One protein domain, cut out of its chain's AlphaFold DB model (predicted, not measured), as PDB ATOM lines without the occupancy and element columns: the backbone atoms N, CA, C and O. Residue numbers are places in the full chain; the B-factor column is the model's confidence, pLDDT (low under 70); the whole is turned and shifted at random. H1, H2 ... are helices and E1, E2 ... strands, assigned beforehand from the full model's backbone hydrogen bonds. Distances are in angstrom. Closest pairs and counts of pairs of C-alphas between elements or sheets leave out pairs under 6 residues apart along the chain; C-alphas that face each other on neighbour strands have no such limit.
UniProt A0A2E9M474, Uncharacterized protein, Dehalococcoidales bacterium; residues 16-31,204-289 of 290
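What this domain is: This is residues 16 to 31 and 204 to 289 of the 290 residues of an uncharacterized protein of Dehalococcoidales bacterium (UniProt A0A2E9M474). A two-stranded antiparallel ribbon, E1 and E2, runs along one side of five helices that fold back and forth; H1, H3 and H5 line the ribbon, H2 packs between H1 and H3, and H4, away from the ribbon, packs on H3 and H5. H3, H4 and H5 form an up-and-down bundle, each running against the one before. The printed part has 102 residues, with two named strands followed by five named helices, class mixed. It is compact, with a radius of gyration of the C-alphas of 12.8 A, and spans 41 by 28 by 22 A.

How they stand to each other: Start at E1, residues 21 to 30, antiparallel to E2, residues 204 to 213, at 156 degrees; N 24 and O 210 are 2.8 A apart, within hydrogen-bond range. E2 bends by 77 degrees at residue 209. Next find H1, residues 214 to 221; it touches H2, residues 225 to 235, closest at C-alphas 216 and 228, 4.8 A. H2 touches H3, residues 239 to 252, closest at C-alphas 232 and 242, 6.3 A. Look at C-alphas 210 and 241, the closest of E2 and H3, 5.5 A apart. H3 touches H4, residues 256 to 269, at a shallow tilt of 14 degrees, opposite ways, with C-alphas 247 and 259 closest at 4.1 A. H4 touches H5, residues 273 to 287, closest at C-alphas 267 and 273, 4.8 A. In H1 to H5 every O i to N i+4 pair is within hydrogen-bond range.

Where its parts are: Find C-alpha 21 at (87.458, -26.086, 70.066); from there E1 runs 27.6 A. E2 measures 22.8 A, H3 and H4 19.9 A each. H5 runs 21.4 A to C-alpha 287 at (72.322, -40.288, 93.113).

The domain as a whole: Residues 32 to 203 are not printed; C-alphas 31 and 204 are 10.6 A apart across this cut. The links from E2 through to H5 are tight. pLDDT is under 70 at residues 16 to 19, 270 to 271 and 288 to 289.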
ATOM      1  N   LEU A  16      78.831 -27.714  59.534       53.00
ATOM      2  CA  LEU A  16      79.955 -27.446  58.613       53.00
ATOM      3  C   LEU A  16      80.823 -26.237  59.018       53.00
ATOM      4  O   LEU A  16      81.692 -25.814  58.257       53.00
ATOM      5  N   GLY A  17      80.601 -25.666  60.207       48.28
ATOM      6  CA  GLY A  17      81.371 -24.527  60.716       48.28
ATOM      7  C   GLY A  17      82.824 -24.877  61.078       48.28
ATOM      8  O   GLY A  17      83.125 -26.004  61.470       48.28
ATOM      9  N   CYS A  18      83.724 -23.895  60.946       51.78
ATOM     10  CA  CYS A  18      85.155 -24.020  61.239       51.78
ATOM     11  C   CYS A  18      85.448 -24.572  62.647       51.78
ATOM     12  O   CYS A  18      84.786 -24.219  63.623       51.78
ATOM     13  N   SER A  19      86.511 -25.379  62.726       58.59
ATOM     14  CA  SER A  19      86.990 -26.166  63.872       58.59
ATOM     15  C   SER A  19      87.565 -25.322  65.019       58.59
ATOM     16  O   SER A  19      88.752 -25.401  65.347       58.59
ATOM     17  N   ALA A  20      86.740 -24.479  65.632       75.88
ATOM     18  CA  ALA A  20      87.057 -23.922  66.938       75.88
ATOM     19  C   ALA A  20      86.752 -24.985  67.997       75.88
ATOM     20  O   ALA A  20      85.652 -25.532  68.023       75.88
ATOM     21  N   THR A  21      87.711 -25.267  68.876       82.06
ATOM     22  CA  THR A  21      87.458 -26.086  70.066       82.06
ATOM     23  C   THR A  21      87.240 -25.188  71.276       82.06
ATOM     24  O   THR A  21      87.831 -24.112  71.379       82.06
ATOM     25  N   THR A  22      86.383 -25.626  72.188       86.56
ATOM     26  CA  THR A  22      86.149 -25.007  73.490       86.56
ATOM     27  C   THR A  22      86.241 -26.062  74.578       86.56
ATOM     28  O   THR A  22      86.077 -27.253  74.322       86.56
ATOM     29  N   GLU A  23      86.537 -25.631  75.795       85.81
ATOM     30  CA  GLU A  23      86.589 -26.521  76.946       85.81
ATOM     31  C   GLU A  23      85.180 -26.778  77.485       85.81
ATOM     32  O   GLU A  23      84.380 -25.851  77.612       85.81
ATOM     33  N   LEU A  24      84.871 -28.039  77.789       84.31
ATOM     34  CA  LEU A  24      83.652 -28.379  78.509       84.31
ATOM     35  C   LEU A  24      83.778 -27.935  79.960       84.31
ATOM     36  O   LEU A  24      84.769 -28.215  80.641       84.31
ATOM     37  N   GLU A  25      82.725 -27.307  80.452       83.88
ATOM     38  CA  GLU A  25      82.607 -26.892  81.837       83.88
ATOM     39  C   GLU A  25      81.566 -27.750  82.548       83.88
ATOM     40  O   GLU A  25      80.491 -28.021  82.010       83.88
ATOM     41  N   THR A  26      81.871 -28.165  83.775       76.25
ATOM     42  CA  THR A  26      80.937 -28.887  84.639       76.25
ATOM     43  C   THR A  26      80.605 -28.065  85.876       76.25
ATOM     44  O   THR A  26      81.441 -27.331  86.408       76.25
ATOM     45  N   GLN A  27      79.366 -28.181  86.346       73.06
ATOM     46  CA  GLN A  27      78.949 -27.583  87.607       73.06
ATOM     47  C   GLN A  27      79.218 -28.569  88.738       73.06
ATOM     48  O   GLN A  27      78.575 -29.612  88.839       73.06
ATOM     49  N   ILE A  28      80.148 -28.217  89.622       70.94
ATOM     50  CA  ILE A  28      80.356 -28.943  90.872       70.94
ATOM     51  C   ILE A  28      79.703 -28.191  92.024       70.94
ATOM     52  O   ILE A  28      79.778 -26.964  92.117       70.94
ATOM     53  N   THR A  29      79.095 -28.942  92.935       72.31
ATOM     54  CA  THR A  29      78.636 -28.406  94.216       72.31
ATOM     55  C   THR A  29      79.726 -28.658  95.246       72.31
ATOM     56  O   THR A  29      80.072 -29.807  95.523       72.31
ATOM     57  N   ARG A  30      80.304 -27.587  95.784       73.38
ATOM     58  CA  ARG A  30      81.267 -27.643  96.883       73.38
ATOM     59  C   ARG A  30      80.536 -27.549  98.222       73.38
ATOM     60  O   ARG A  30      79.511 -26.865  98.295       73.38
ATOM     61  N   PRO A  31      81.056 -28.213  99.270       75.38
ATOM     62  CA  PRO A  31      80.564 -27.990 100.620       75.38
ATOM     63  C   PRO A  31      80.744 -26.515 101.020       75.38
ATOM     64  O   PRO A  31      81.560 -25.814 100.409       75.38
ATOM     65  N   LYS A 204      80.142 -24.157  91.710       75.56
ATOM     66  CA  LYS A 204      81.289 -23.677  90.940       75.56
ATOM     67  C   LYS A 204      81.293 -24.326  89.568       75.56
ATOM     68  O   LYS A 204      81.221 -25.546  89.453       75.56
ATOM     69  N   VAL A 205      81.420 -23.492  88.546       78.75
ATOM     70  CA  VAL A 205      81.723 -23.941  87.193       78.75
ATOM     71  C   VAL A 205      83.219 -24.236  87.132       78.75
ATOM     72  O   VAL A 205      84.041 -23.392  87.497       78.75
ATOM     73  N   VAL A 206      83.571 -25.465  86.774       80.00
ATOM     74  CA  VAL A 206      84.957 -25.918  86.663       80.00
ATOM     75  C   VAL A 206      85.183 -26.439  85.259       80.00
ATOM     76  O   VAL A 206      84.448 -27.300  84.775       80.00
ATOM     77  N   ALA A 207      86.214 -25.898  84.626       82.19
ATOM     78  CA  ALA A 207      86.681 -26.342  83.331       82.19
ATOM     79  C   ALA A 207      87.281 -27.755  83.468       82.19
ATOM     80  O   ALA A 207      88.001 -28.052  84.426       82.19
ATOM     81  N   THR A 208      86.882 -28.665  82.582       81.56
ATOM     82  CA  THR A 208      87.164 -30.108  82.713       81.56
ATOM     83  C   THR A 208      88.495 -30.530  82.091       81.56
ATOM     84  O   THR A 208      88.868 -31.694  82.167       81.56
ATOM     85  N   GLY A 209      89.201 -29.620  81.427       82.12
ATOM     86  CA  GLY A 209      90.348 -29.891  80.565       82.12
ATOM     87  C   GLY A 209      89.972 -30.493  79.207       82.12
ATOM     88  O   GLY A 209      90.824 -30.573  78.318       82.12
ATOM     89  N   MET A 210      88.713 -30.910  79.013       86.19
ATOM     90  CA  MET A 210      88.268 -31.583  77.794       86.19
ATOM     91  C   MET A 210      87.845 -30.582  76.734       86.19
ATOM     92  O   MET A 210      86.845 -29.881  76.880       86.19
ATOM     93  N   LYS A 211      88.608 -30.550  75.641       88.56
ATOM     94  CA  LYS A 211      88.298 -29.743  74.464       88.56
ATOM     95  C   LYS A 211      87.382 -30.509  73.524       88.56
ATOM     96  O   LYS A 211      87.694 -31.645  73.176       88.56
ATOM     97  N   VAL A 212      86.311 -29.853  73.103       89.25
ATOM     98  CA  VAL A 212      85.350 -30.334  72.108       89.25
ATOM     99  C   VAL A 212      85.066 -29.235  71.093       89.25
ATOM    100  O   VAL A 212      85.320 -28.058  71.344       89.25
ATOM    101  N   ASP A 213      84.522 -29.606  69.951       90.19
ATOM    102  CA  ASP A 213      84.003 -28.734  68.919       90.19
ATOM    103  C   ASP A 213      83.022 -27.727  69.525       90.19
ATOM    104  O   ASP A 213      82.108 -28.063  70.284       90.19
ATOM    105  N   ARG A 214      83.233 -26.452  69.200       88.69
ATOM    106  CA  ARG A 214      82.457 -25.350  69.762       88.69
ATOM    107  C   ARG A 214      80.976 -25.462  69.423       88.69
ATOM    108  O   ARG A 214      80.148 -25.169  70.277       88.69
ATOM    109  N   VAL A 215      80.643 -25.923  68.218       89.50
ATOM    110  CA  VAL A 215      79.243 -26.089  67.820       89.50
ATOM    111  C   VAL A 215      78.587 -27.200  68.636       89.50
ATOM    112  O   VAL A 215      77.467 -27.020  69.114       89.50
ATOM    113  N   ALA A 216      79.289 -28.313  68.866       90.75
ATOM    114  CA  ALA A 216      78.810 -29.350  69.776       90.75
ATOM    115  C   ALA A 216      78.575 -28.800  71.193       90.75
ATOM    116  O   ALA A 216      77.520 -29.048  71.773       90.75
ATOM    117  N   ALA A 217      79.508 -28.016  71.741       89.44
ATOM    118  CA  ALA A 217      79.347 -27.407  73.062       89.44
ATOM    119  C   ALA A 217      78.134 -26.461  73.140       89.44
ATOM    120  O   ALA A 217      77.355 -26.543  74.092       89.44
ATOM    121  N   ASP A 218      77.927 -25.620  72.122       88.50
ATOM    122  CA  ASP A 218      76.775 -24.718  72.040       88.50
ATOM    123  C   ASP A 218      75.454 -25.510  71.980       88.50
ATOM    124  O   ASP A 218      74.488 -25.178  72.672       88.50
ATOM    125  N   MET A 219      75.412 -26.614  71.224       92.19
ATOM    126  CA  MET A 219      74.253 -27.516  71.183       92.19
ATOM    127  C   MET A 219      73.966 -28.150  72.552       92.19
ATOM    128  O   MET A 219      72.805 -28.207  72.961       92.19
ATOM    129  N   ILE A 220      74.996 -28.575  73.294       89.94
ATOM    130  CA  ILE A 220      74.843 -29.103  74.662       89.94
ATOM    131  C   ILE A 220      74.269 -28.030  75.595       89.94
ATOM    132  O   ILE A 220      73.357 -28.319  76.375       89.94
ATOM    133  N   ALA A 221      74.780 -26.797  75.517       86.75
ATOM    134  CA  ALA A 221      74.325 -25.681  76.343       86.75
ATOM    135  C   ALA A 221      72.853 -25.321  76.076       86.75
ATOM    136  O   ALA A 221      72.118 -25.004  77.012       86.75
ATOM    137  N   LEU A 222      72.412 -25.436  74.820       88.56
ATOM    138  CA  LEU A 222      71.026 -25.216  74.395       88.56
ATOM    139  C   LEU A 222      70.098 -26.422  74.631       88.56
ATOM    140  O   LEU A 222      68.905 -26.328  74.355       88.56
ATOM    141  N   GLY A 223      70.615 -27.551  75.130       89.75
ATOM    142  CA  GLY A 223      69.830 -28.771  75.359       89.75
ATOM    143  C   GLY A 223      69.491 -29.562  74.090       89.75
ATOM    144  O   GLY A 223      68.638 -30.445  74.122       89.75
ATOM    145  N   LEU A 224      70.157 -29.279  72.966       92.94
ATOM    146  CA  LEU A 224      69.983 -29.971  71.685       92.94
ATOM    147  C   LEU A 224      70.829 -31.258  71.646       92.94
ATOM    148  O   LEU A 224      71.738 -31.399  70.826       92.94
ATOM    149  N   TYR A 225      70.555 -32.187  72.565       93.25
ATOM    150  CA  TYR A 225      71.432 -33.330  72.844       93.25
ATOM    151  C   TYR A 225      71.622 -34.285  71.663       93.25
ATOM    152  O   TYR A 225      72.750 -34.687  71.398       93.25
ATOM    153  N   GLU A 226      70.569 -34.607  70.912       91.94
ATOM    154  CA  GLU A 226      70.679 -35.501  69.747       91.94
ATOM    155  C   GLU A 226      71.595 -34.916  68.661       91.94
ATOM    156  O   GLU A 226      72.476 -35.604  68.144       91.94
ATOM    157  N   ALA A 227      71.443 -33.621  68.365       90.00
ATOM    158  CA  ALA A 227      72.292 -32.921  67.404       90.00
ATOM    159  C   ALA A 227      73.748 -32.847  67.889       90.00
ATOM    160  O   ALA A 227      74.671 -33.082  67.107       90.00
ATOM    161  N   ALA A 228      73.951 -32.590  69.186       92.44
ATOM    162  CA  ALA A 228      75.275 -32.593  69.796       92.44
ATOM    163  C   ALA A 228      75.950 -33.970  69.687       92.44
ATOM    164  O   ALA A 228      77.121 -34.039  69.324       92.44
ATOM    165  N   ILE A 229      75.221 -35.061  69.952       94.25
ATOM    166  CA  ILE A 229      75.742 -36.432  69.853       94.25
ATOM    167  C   ILE A 229      76.215 -36.730  68.430       94.25
ATOM    168  O   ILE A 229      77.340 -37.199  68.268       94.25
ATOM    169  N   ILE A 230      75.403 -36.426  67.411       92.69
ATOM    170  CA  ILE A 230      75.775 -36.633  65.999       92.69
ATOM    171  C   ILE A 230      77.047 -35.838  65.674       92.69
ATOM    172  O   ILE A 230      78.030 -36.397  65.190       92.69
ATOM    173  N   ARG A 231      77.074 -34.548  66.032       89.38
ATOM    174  CA  ARG A 231      78.232 -33.671  65.807       89.38
ATOM    175  C   ARG A 231      79.502 -34.220  66.462       89.38
ATOM    176  O   ARG A 231      80.537 -34.276  65.805       89.38
ATOM    177  N   ILE A 232      79.420 -34.649  67.724       92.50
ATOM    178  CA  ILE A 232      80.536 -35.249  68.469       92.50
ATOM    179  C   ILE A 232      81.006 -36.535  67.795       92.50
ATOM    180  O   ILE A 232      82.205 -36.756  67.654       92.50
ATOM    181  N   GLN A 233      80.080 -37.399  67.381       91.56
ATOM    182  CA  GLN A 233      80.433 -38.671  66.763       91.56
ATOM    183  C   GLN A 233      81.214 -38.488  65.462       91.56
ATOM    184  O   GLN A 233      82.167 -39.246  65.257       91.56
ATOM    185  N   ASP A 234      80.846 -37.477  64.673       87.81
ATOM    186  CA  ASP A 234      81.429 -37.180  63.365       87.81
ATOM    187  C   ASP A 234      82.724 -36.352  63.437       87.81
ATOM    188  O   ASP A 234      83.612 -36.544  62.609       87.81
ATOM    189  N   HIS A 235      82.840 -35.418  64.391       85.12
ATOM    190  CA  HIS A 235      83.913 -34.409  64.397       85.12
ATOM    191  C   HIS A 235      84.946 -34.582  65.517       85.12
ATOM    192  O   HIS A 235      86.081 -34.121  65.365       85.12
ATOM    193  N   GLU A 236      84.616 -35.273  66.614       87.44
ATOM    194  CA  GLU A 236      85.586 -35.536  67.683       87.44
ATOM    195  C   GLU A 236      86.446 -36.755  67.365       87.44
ATOM    196  O   GLU A 236      86.059 -37.906  67.581       87.44
ATOM    197  N   SER A 237      87.663 -36.493  66.892       84.81
ATOM    198  CA  SER A 237      88.679 -37.528  66.672       84.81
ATOM    199  C   SER A 237      89.364 -37.973  67.967       84.81
ATOM    200  O   SER A 237      89.846 -39.103  68.061       84.81
ATOM    201  N   ASN A 238      89.402 -37.114  68.993       88.38
ATOM    202  CA  ASN A 238      89.964 -37.468  70.291       88.38
ATOM    203  C   ASN A 238      88.974 -38.340  71.074       88.38
ATOM    204  O   ASN A 238      87.934 -37.867  71.533       88.38
ATOM    205  N   LEU A 239      89.331 -39.612  71.273       89.00
ATOM    206  CA  LEU A 239      88.489 -40.580  71.978       89.00
ATOM    207  C   LEU A 239      88.121 -40.130  73.401       89.00
ATOM    208  O   LEU A 239      86.981 -40.319  73.818       89.00
ATOM    209  N   ALA A 240      89.047 -39.516  74.141       88.81
ATOM    210  CA  ALA A 240      88.777 -39.071  75.504       88.81
ATOM    211  C   ALA A 240      87.790 -37.893  75.524       88.81
ATOM    212  O   ALA A 240      86.829 -37.932  76.289       88.81
ATOM    213  N   SER A 241      87.967 -36.903  74.640       89.38
ATOM    214  CA  SER A 241      87.003 -35.805  74.465       89.38
ATOM    215  C   SER A 241      85.623 -36.331  74.079       89.38
ATOM    216  O   SER A 241      84.625 -35.945  74.682       89.38
ATOM    217  N   LYS A 242      85.569 -37.271  73.127       92.31
ATOM    218  CA  LYS A 242      84.332 -37.909  72.664       92.31
ATOM    219  C   LYS A 242      83.601 -38.633  73.795       92.31
ATOM    220  O   LYS A 242      82.432 -38.353  74.039       92.31
ATOM    221  N   LEU A 243      84.282 -39.530  74.510       93.12
ATOM    222  CA  LEU A 243      83.691 -40.281  75.625       93.12
ATOM    223  C   LEU A 243      83.238 -39.353  76.755       93.12
ATOM    224  O   LEU A 243      82.149 -39.531  77.297       93.12
ATOM    225  N   TYR A 244      84.037 -38.332  77.082       92.56
ATOM    226  CA  TYR A 244      83.670 -37.378  78.123       92.56
ATOM    227  C   TYR A 244      82.441 -36.552  77.732       92.56
ATOM    228  O   TYR A 244      81.529 -36.392  78.541       92.56
ATOM    229  N   ALA A 245      82.380 -36.069  76.489       93.06
ATOM    230  CA  ALA A 245      81.259 -35.283  75.985       93.06
ATOM    231  C   ALA A 245      79.956 -36.094  75.937       93.06
ATOM    232  O   ALA A 245      78.914 -35.604  76.370       93.06
ATOM    233  N   LEU A 246      80.015 -37.354  75.487       95.19
ATOM    234  CA  LEU A 246      78.860 -38.257  75.494       95.19
ATOM    235  C   LEU A 246      78.387 -38.553  76.922       95.19
ATOM    236  O   LEU A 246      77.201 -38.412  77.215       95.19
ATOM    237  N   GLY A 247      79.309 -38.871  77.837       93.88
ATOM    238  CA  GLY A 247      78.972 -39.056  79.249       93.88
ATOM    239  C   GLY A 247      78.362 -37.802  79.880       93.88
ATOM    240  O   GLY A 247      77.392 -37.900  80.629       93.88
ATOM    241  N   TYR A 248      78.865 -36.617  79.522       92.56
ATOM    242  CA  TYR A 248      78.341 -35.337  79.999       92.56
ATOM    243  C   TYR A 248      76.919 -35.065  79.495       92.56
ATOM    244  O   TYR A 248      76.068 -34.624  80.263       92.56
ATOM    245  N   ILE A 249      76.624 -35.373  78.233       93.56
ATOM    246  CA  ILE A 249      75.271 -35.262  77.674       93.56
ATOM    247  C   ILE A 249      74.286 -36.180  78.415       93.56
ATOM    248  O   ILE A 249      73.191 -35.744  78.773       93.56
ATOM    249  N   GLU A 250      74.670 -37.425  78.694       94.25
ATOM    250  CA  GLU A 250      73.846 -38.358  79.474       94.25
ATOM    251  C   GLU A 250      73.627 -37.870  80.917       94.25
ATOM    252  O   GLU A 250      72.515 -37.951  81.443       94.25
ATOM    253  N   GLU A 251      74.659 -37.294  81.549       90.94
ATOM    254  CA  GLU A 251      74.563 -36.695  82.887       90.94
ATOM    255  C   GLU A 251      73.538 -35.550  82.901       90.94
ATOM    256  O   GLU A 251      72.673 -35.496  83.779       90.94
ATOM    257  N   ARG A 252      73.573 -34.664  81.894       88.38
ATOM    258  CA  ARG A 252      72.633 -33.535  81.754       88.38
ATOM    259  C   ARG A 252      71.192 -33.988  81.515       88.38
ATOM    260  O   ARG A 252      70.268 -33.336  81.993       88.38
ATOM    261  N   GLN A 253      71.008 -35.126  80.852       89.00
ATOM    262  CA  GLN A 253      69.707 -35.769  80.647       89.00
ATOM    263  C   GLN A 253      69.225 -36.586  81.858       89.00
ATOM    264  O   GLN A 253      68.168 -37.208  81.793       89.00
ATOM    265  N   ARG A 254      69.974 -36.594  82.974       88.25
ATOM    266  CA  ARG A 254      69.729 -37.429  84.167       88.25
ATOM    267  C   ARG A 254      69.742 -38.940  83.890       88.25
ATOM    268  O   ARG A 254      69.320 -39.725  84.739       88.25
ATOM    269  N   ASN A 255      70.296 -39.379  82.759       91.69
ATOM    270  CA  ASN A 255      70.564 -40.790  82.492       91.69
ATOM    271  C   ASN A 255      71.905 -41.185  83.118       91.69
ATOM    272  O   ASN A 255      72.921 -41.411  82.452       91.69
ATOM    273  N   PHE A 256      71.917 -41.270  84.446       91.38
ATOM    274  CA  PHE A 256      73.143 -41.524  85.192       91.38
ATOM    275  C   PHE A 256      73.776 -42.883  84.873       91.38
ATOM    276  O   PHE A 256      74.980 -43.044  85.044       91.38
ATOM    277  N   SER A 257      72.998 -43.888  84.465       91.56
ATOM    278  CA  SER A 257      73.533 -45.181  84.014       91.56
ATOM    279  C   SER A 257      74.309 -45.054  82.706       91.56
ATOM    280  O   SER A 257      75.416 -45.586  82.608       91.56
ATOM    281  N   GLY A 258      73.761 -44.320  81.731       92.31
ATOM    282  CA  GLY A 258      74.429 -44.041  80.460       92.31
ATOM    283  C   GLY A 258      75.705 -43.226  80.659       92.31
ATOM    284  O   GLY A 258      76.759 -43.585  80.138       92.31
ATOM    285  N   ALA A 259      75.645 -42.204  81.513       93.50
ATOM    286  CA  ALA A 259      76.796 -41.366  81.830       93.50
ATOM    287  C   ALA A 259      77.956 -42.169  82.450       93.50
ATOM    288  O   ALA A 259      79.088 -42.097  81.971       93.50
ATOM    289  N   VAL A 260      77.673 -43.016  83.453       94.12
ATOM    290  CA  VAL A 260      78.690 -43.885  84.080       94.12
ATOM    291  C   VAL A 260      79.299 -44.860  83.076       94.12
ATOM    292  O   VAL A 260      80.497 -45.124  83.151       94.12
ATOM    293  N   LYS A 261      78.515 -45.385  82.124       95.12
ATOM    294  CA  LYS A 261      79.036 -46.269  81.072       95.12
ATOM    295  C   LYS A 261      80.131 -45.566  80.264       95.12
ATOM    296  O   LYS A 261      81.234 -46.100  80.173       95.12
ATOM    297  N   TYR A 262      79.855 -44.367  79.747       94.69
ATOM    298  CA  TYR A 262      80.833 -43.600  78.967       94.69
ATOM    299  C   TYR A 262      82.049 -43.181  79.793       94.69
ATOM    300  O   TYR A 262      83.179 -43.271  79.315       94.69
ATOM    301  N   TYR A 263      81.852 -42.772  81.050       93.94
ATOM    302  CA  TYR A 263      82.976 -42.400  81.906       93.94
ATOM    303  C   TYR A 263      83.862 -43.591  82.273       93.94
ATOM    304  O   TYR A 263      85.080 -43.470  82.200       93.94
ATOM    305  N   ARG A 264      83.291 -44.767  82.566       92.88
ATOM    306  CA  ARG A 264      84.073 -45.998  82.789       92.88
ATOM    307  C   ARG A 264      84.833 -46.430  81.542       92.88
ATOM    308  O   ARG A 264      85.983 -46.846  81.641       92.88
ATOM    309  N   GLU A 265      84.221 -46.307  80.370       92.31
ATOM    310  CA  GLU A 265      84.915 -46.558  79.107       92.31
ATOM    311  C   GLU A 265      86.089 -45.583  78.910       92.31
ATOM    312  O   GLU A 265      87.157 -45.985  78.446       92.31
ATOM    313  N   GLY A 266      85.931 -44.332  79.353       88.56
ATOM    314  CA  GLY A 266      87.000 -43.336  79.412       88.56
ATOM    315  C   GLY A 266      88.126 -43.679  80.393       88.56
ATOM    316  O   GLY A 266      89.289 -43.467  80.061       88.56
ATOM    317  N   VAL A 267      87.814 -44.264  81.557       89.56
ATOM    318  CA  VAL A 267      88.820 -44.786  82.508       89.56
ATOM    319  C   VAL A 267      89.650 -45.898  81.867       89.56
ATOM    320  O   VAL A 267      90.872 -45.895  81.978       89.56
ATOM    321  N   LEU A 268      89.000 -46.831  81.168       87.00
ATOM    322  CA  LEU A 268      89.666 -47.993  80.575       87.00
ATOM    323  C   LEU A 268      90.557 -47.637  79.377       87.00
ATOM    324  O   LEU A 268      91.586 -48.275  79.170       87.00
ATOM    325  N   ASN A 269      90.166 -46.636  78.583       81.12
ATOM    326  CA  ASN A 269      90.808 -46.327  77.299       81.12
ATOM    327  C   ASN A 269      91.559 -44.983  77.278       81.12
ATOM    328  O   ASN A 269      92.173 -44.627  76.269       81.12
ATOM    329  N   GLY A 270      91.488 -44.196  78.353       66.94
ATOM    330  CA  GLY A 270      91.952 -42.812  78.389       66.94
ATOM    331  C   GLY A 270      93.255 -42.601  79.160       66.94
ATOM    332  O   GLY A 270      93.574 -43.290  80.119       66.94
ATOM    333  N   ARG A 271      93.996 -41.549  78.787       67.56
ATOM    334  CA  ARG A 271      95.168 -41.063  79.546       67.56
ATOM    335  C   ARG A 271      94.798 -40.156  80.733       67.56
ATOM    336  O   ARG A 271      95.672 -39.779  81.500       67.56
ATOM    337  N   GLN A 272      93.520 -39.791  80.872       80.56
ATOM    338  CA  GLN A 272      93.001 -38.845  81.872       80.56
ATOM    339  C   GLN A 272      92.088 -39.542  82.896       80.56
ATOM    340  O   GLN A 272      90.986 -39.078  83.173       80.56
ATOM    341  N   VAL A 273      92.543 -40.673  83.441       83.25
ATOM    342  CA  VAL A 273      91.779 -41.539  84.364       83.25
ATOM    343  C   VAL A 273      91.138 -40.751  85.512       83.25
ATOM    344  O   VAL A 273      89.929 -40.830  85.708       83.25
ATOM    345  N   GLN A 274      91.909 -39.878  86.171       84.88
ATOM    346  CA  GLN A 274      91.435 -39.059  87.295       84.88
ATOM    347  C   GLN A 274      90.227 -38.177  86.949       84.88
ATOM    348  O   GLN A 274      89.362 -37.955  87.798       84.88
ATOM    349  N   LEU A 275      90.146 -37.669  85.713       85.88
ATOM    350  CA  LEU A 275      89.016 -36.847  85.283       85.88
ATOM    351  C   LEU A 275      87.734 -37.681  85.190       85.88
ATOM    352  O   LEU A 275      86.668 -37.234  85.619       85.88
ATOM    353  N   PHE A 276      87.838 -38.878  84.615       89.88
ATOM    354  CA  PHE A 276      86.704 -39.782  84.463       89.88
ATOM    355  C   PHE A 276      86.253 -40.353  85.809       89.88
ATOM    356  O   PHE A 276      85.054 -40.352  86.079       89.88
ATOM    357  N   ASP A 277      87.186 -40.729  86.686       88.25
ATOM    358  CA  ASP A 277      86.872 -41.152  88.056       88.25
ATOM    359  C   ASP A 277      86.151 -40.039  88.826       88.25
ATOM    360  O   ASP A 277      85.077 -40.260  89.385       88.25
ATOM    361  N   SER A 278      86.652 -38.800  88.744       86.56
ATOM    362  CA  SER A 278      86.003 -37.633  89.363       86.56
ATOM    363  C   SER A 278      84.579 -37.396  88.838       86.56
ATOM    364  O   SER A 278      83.717 -36.885  89.559       86.56
ATOM    365  N   ALA A 279      84.315 -37.730  87.571       87.38
ATOM    366  CA  ALA A 279      82.987 -37.629  86.974       87.38
ATOM    367  C   ALA A 279      82.044 -38.742  87.461       87.38
ATOM    368  O   ALA A 279      80.876 -38.469  87.735       87.38
ATOM    369  N   ILE A 280      82.550 -39.963  87.656       89.88
ATOM    370  CA  ILE A 280      81.792 -41.074  88.252       89.88
ATOM    371  C   ILE A 280      81.439 -40.755  89.711       89.88
ATOM    372  O   ILE A 280      80.267 -40.807  90.078       89.88
ATOM    373  N   GLU A 281      82.406 -40.305  90.516       86.31
ATOM    374  CA  GLU A 281      82.168 -39.885  91.906       86.31
ATOM    375  C   GLU A 281      81.159 -38.731  92.010       86.31
ATOM    376  O   GLU A 281      80.416 -38.601  92.989       86.31
ATOM    377  N   ARG A 282      81.136 -37.833  91.017       84.50
ATOM    378  CA  ARG A 282      80.121 -36.775  90.937       84.50
ATOM    379  C   ARG A 282      78.729 -37.369  90.722       84.50
ATOM    380  O   ARG A 282      77.805 -36.947  91.410       84.50
ATOM    381  N   ILE A 283      78.578 -38.350  89.834       86.62
ATOM    382  CA  ILE A 283      77.295 -39.031  89.614       86.62
ATOM    383  C   ILE A 283      76.831 -39.765  90.874       86.62
ATOM    384  O   ILE A 283      75.662 -39.657  91.235       86.62
ATOM    385  N   ASP A 284      77.723 -40.466  91.572       82.62
ATOM    386  CA  ASP A 284      77.361 -41.185  92.800       82.62
ATOM    387  C   ASP A 284      76.866 -40.223  93.895       82.62
ATOM    388  O   ASP A 284      75.881 -40.500  94.586       82.62
ATOM    389  N   ARG A 285      77.464 -39.027  93.986       78.00
ATOM    390  CA  ARG A 285      76.968 -37.939  94.847       78.00
ATOM    391  C   ARG A 285      75.605 -37.399  94.416       78.00
ATOM    392  O   ARG A 285      74.799 -37.065  95.274       78.00
ATOM    393  N   LEU A 286      75.340 -37.298  93.115       75.56
ATOM    394  CA  LEU A 286      74.036 -36.857  92.605       75.56
ATOM    395  C   LEU A 286      72.936 -37.896  92.862       75.56
ATOM    396  O   LEU A 286      71.804 -37.519  93.131       75.56
ATOM    397  N   ARG A 287      73.264 -39.193  92.821       71.94
ATOM    398  CA  ARG A 287      72.322 -40.288  93.113       71.94
ATOM    399  C   ARG A 287      71.973 -40.429  94.594       71.94
ATOM    400  O   ARG A 287      70.930 -40.982  94.914       71.94
ATOM    401  N   SER A 288      72.869 -39.999  95.478       57.56
ATOM    402  CA  SER A 288      72.713 -40.080  96.938       57.56
ATOM    403  C   SER A 288      72.059 -38.838  97.549       57.56
ATOM    404  O   SER A 288      71.832 -38.802  98.758       57.56
ATOM    405  N   GLN A 289      71.749 -37.826  96.736       55.25
ATOM    406  CA  GLN A 289      70.924 -36.697  97.154       55.25
ATOM    407  C   GLN A 289      69.439 -37.092  97.043       55.25
ATOM    408  O   GLN A 289      69.051 -37.583  95.982       55.25
TER     409      GLN A 289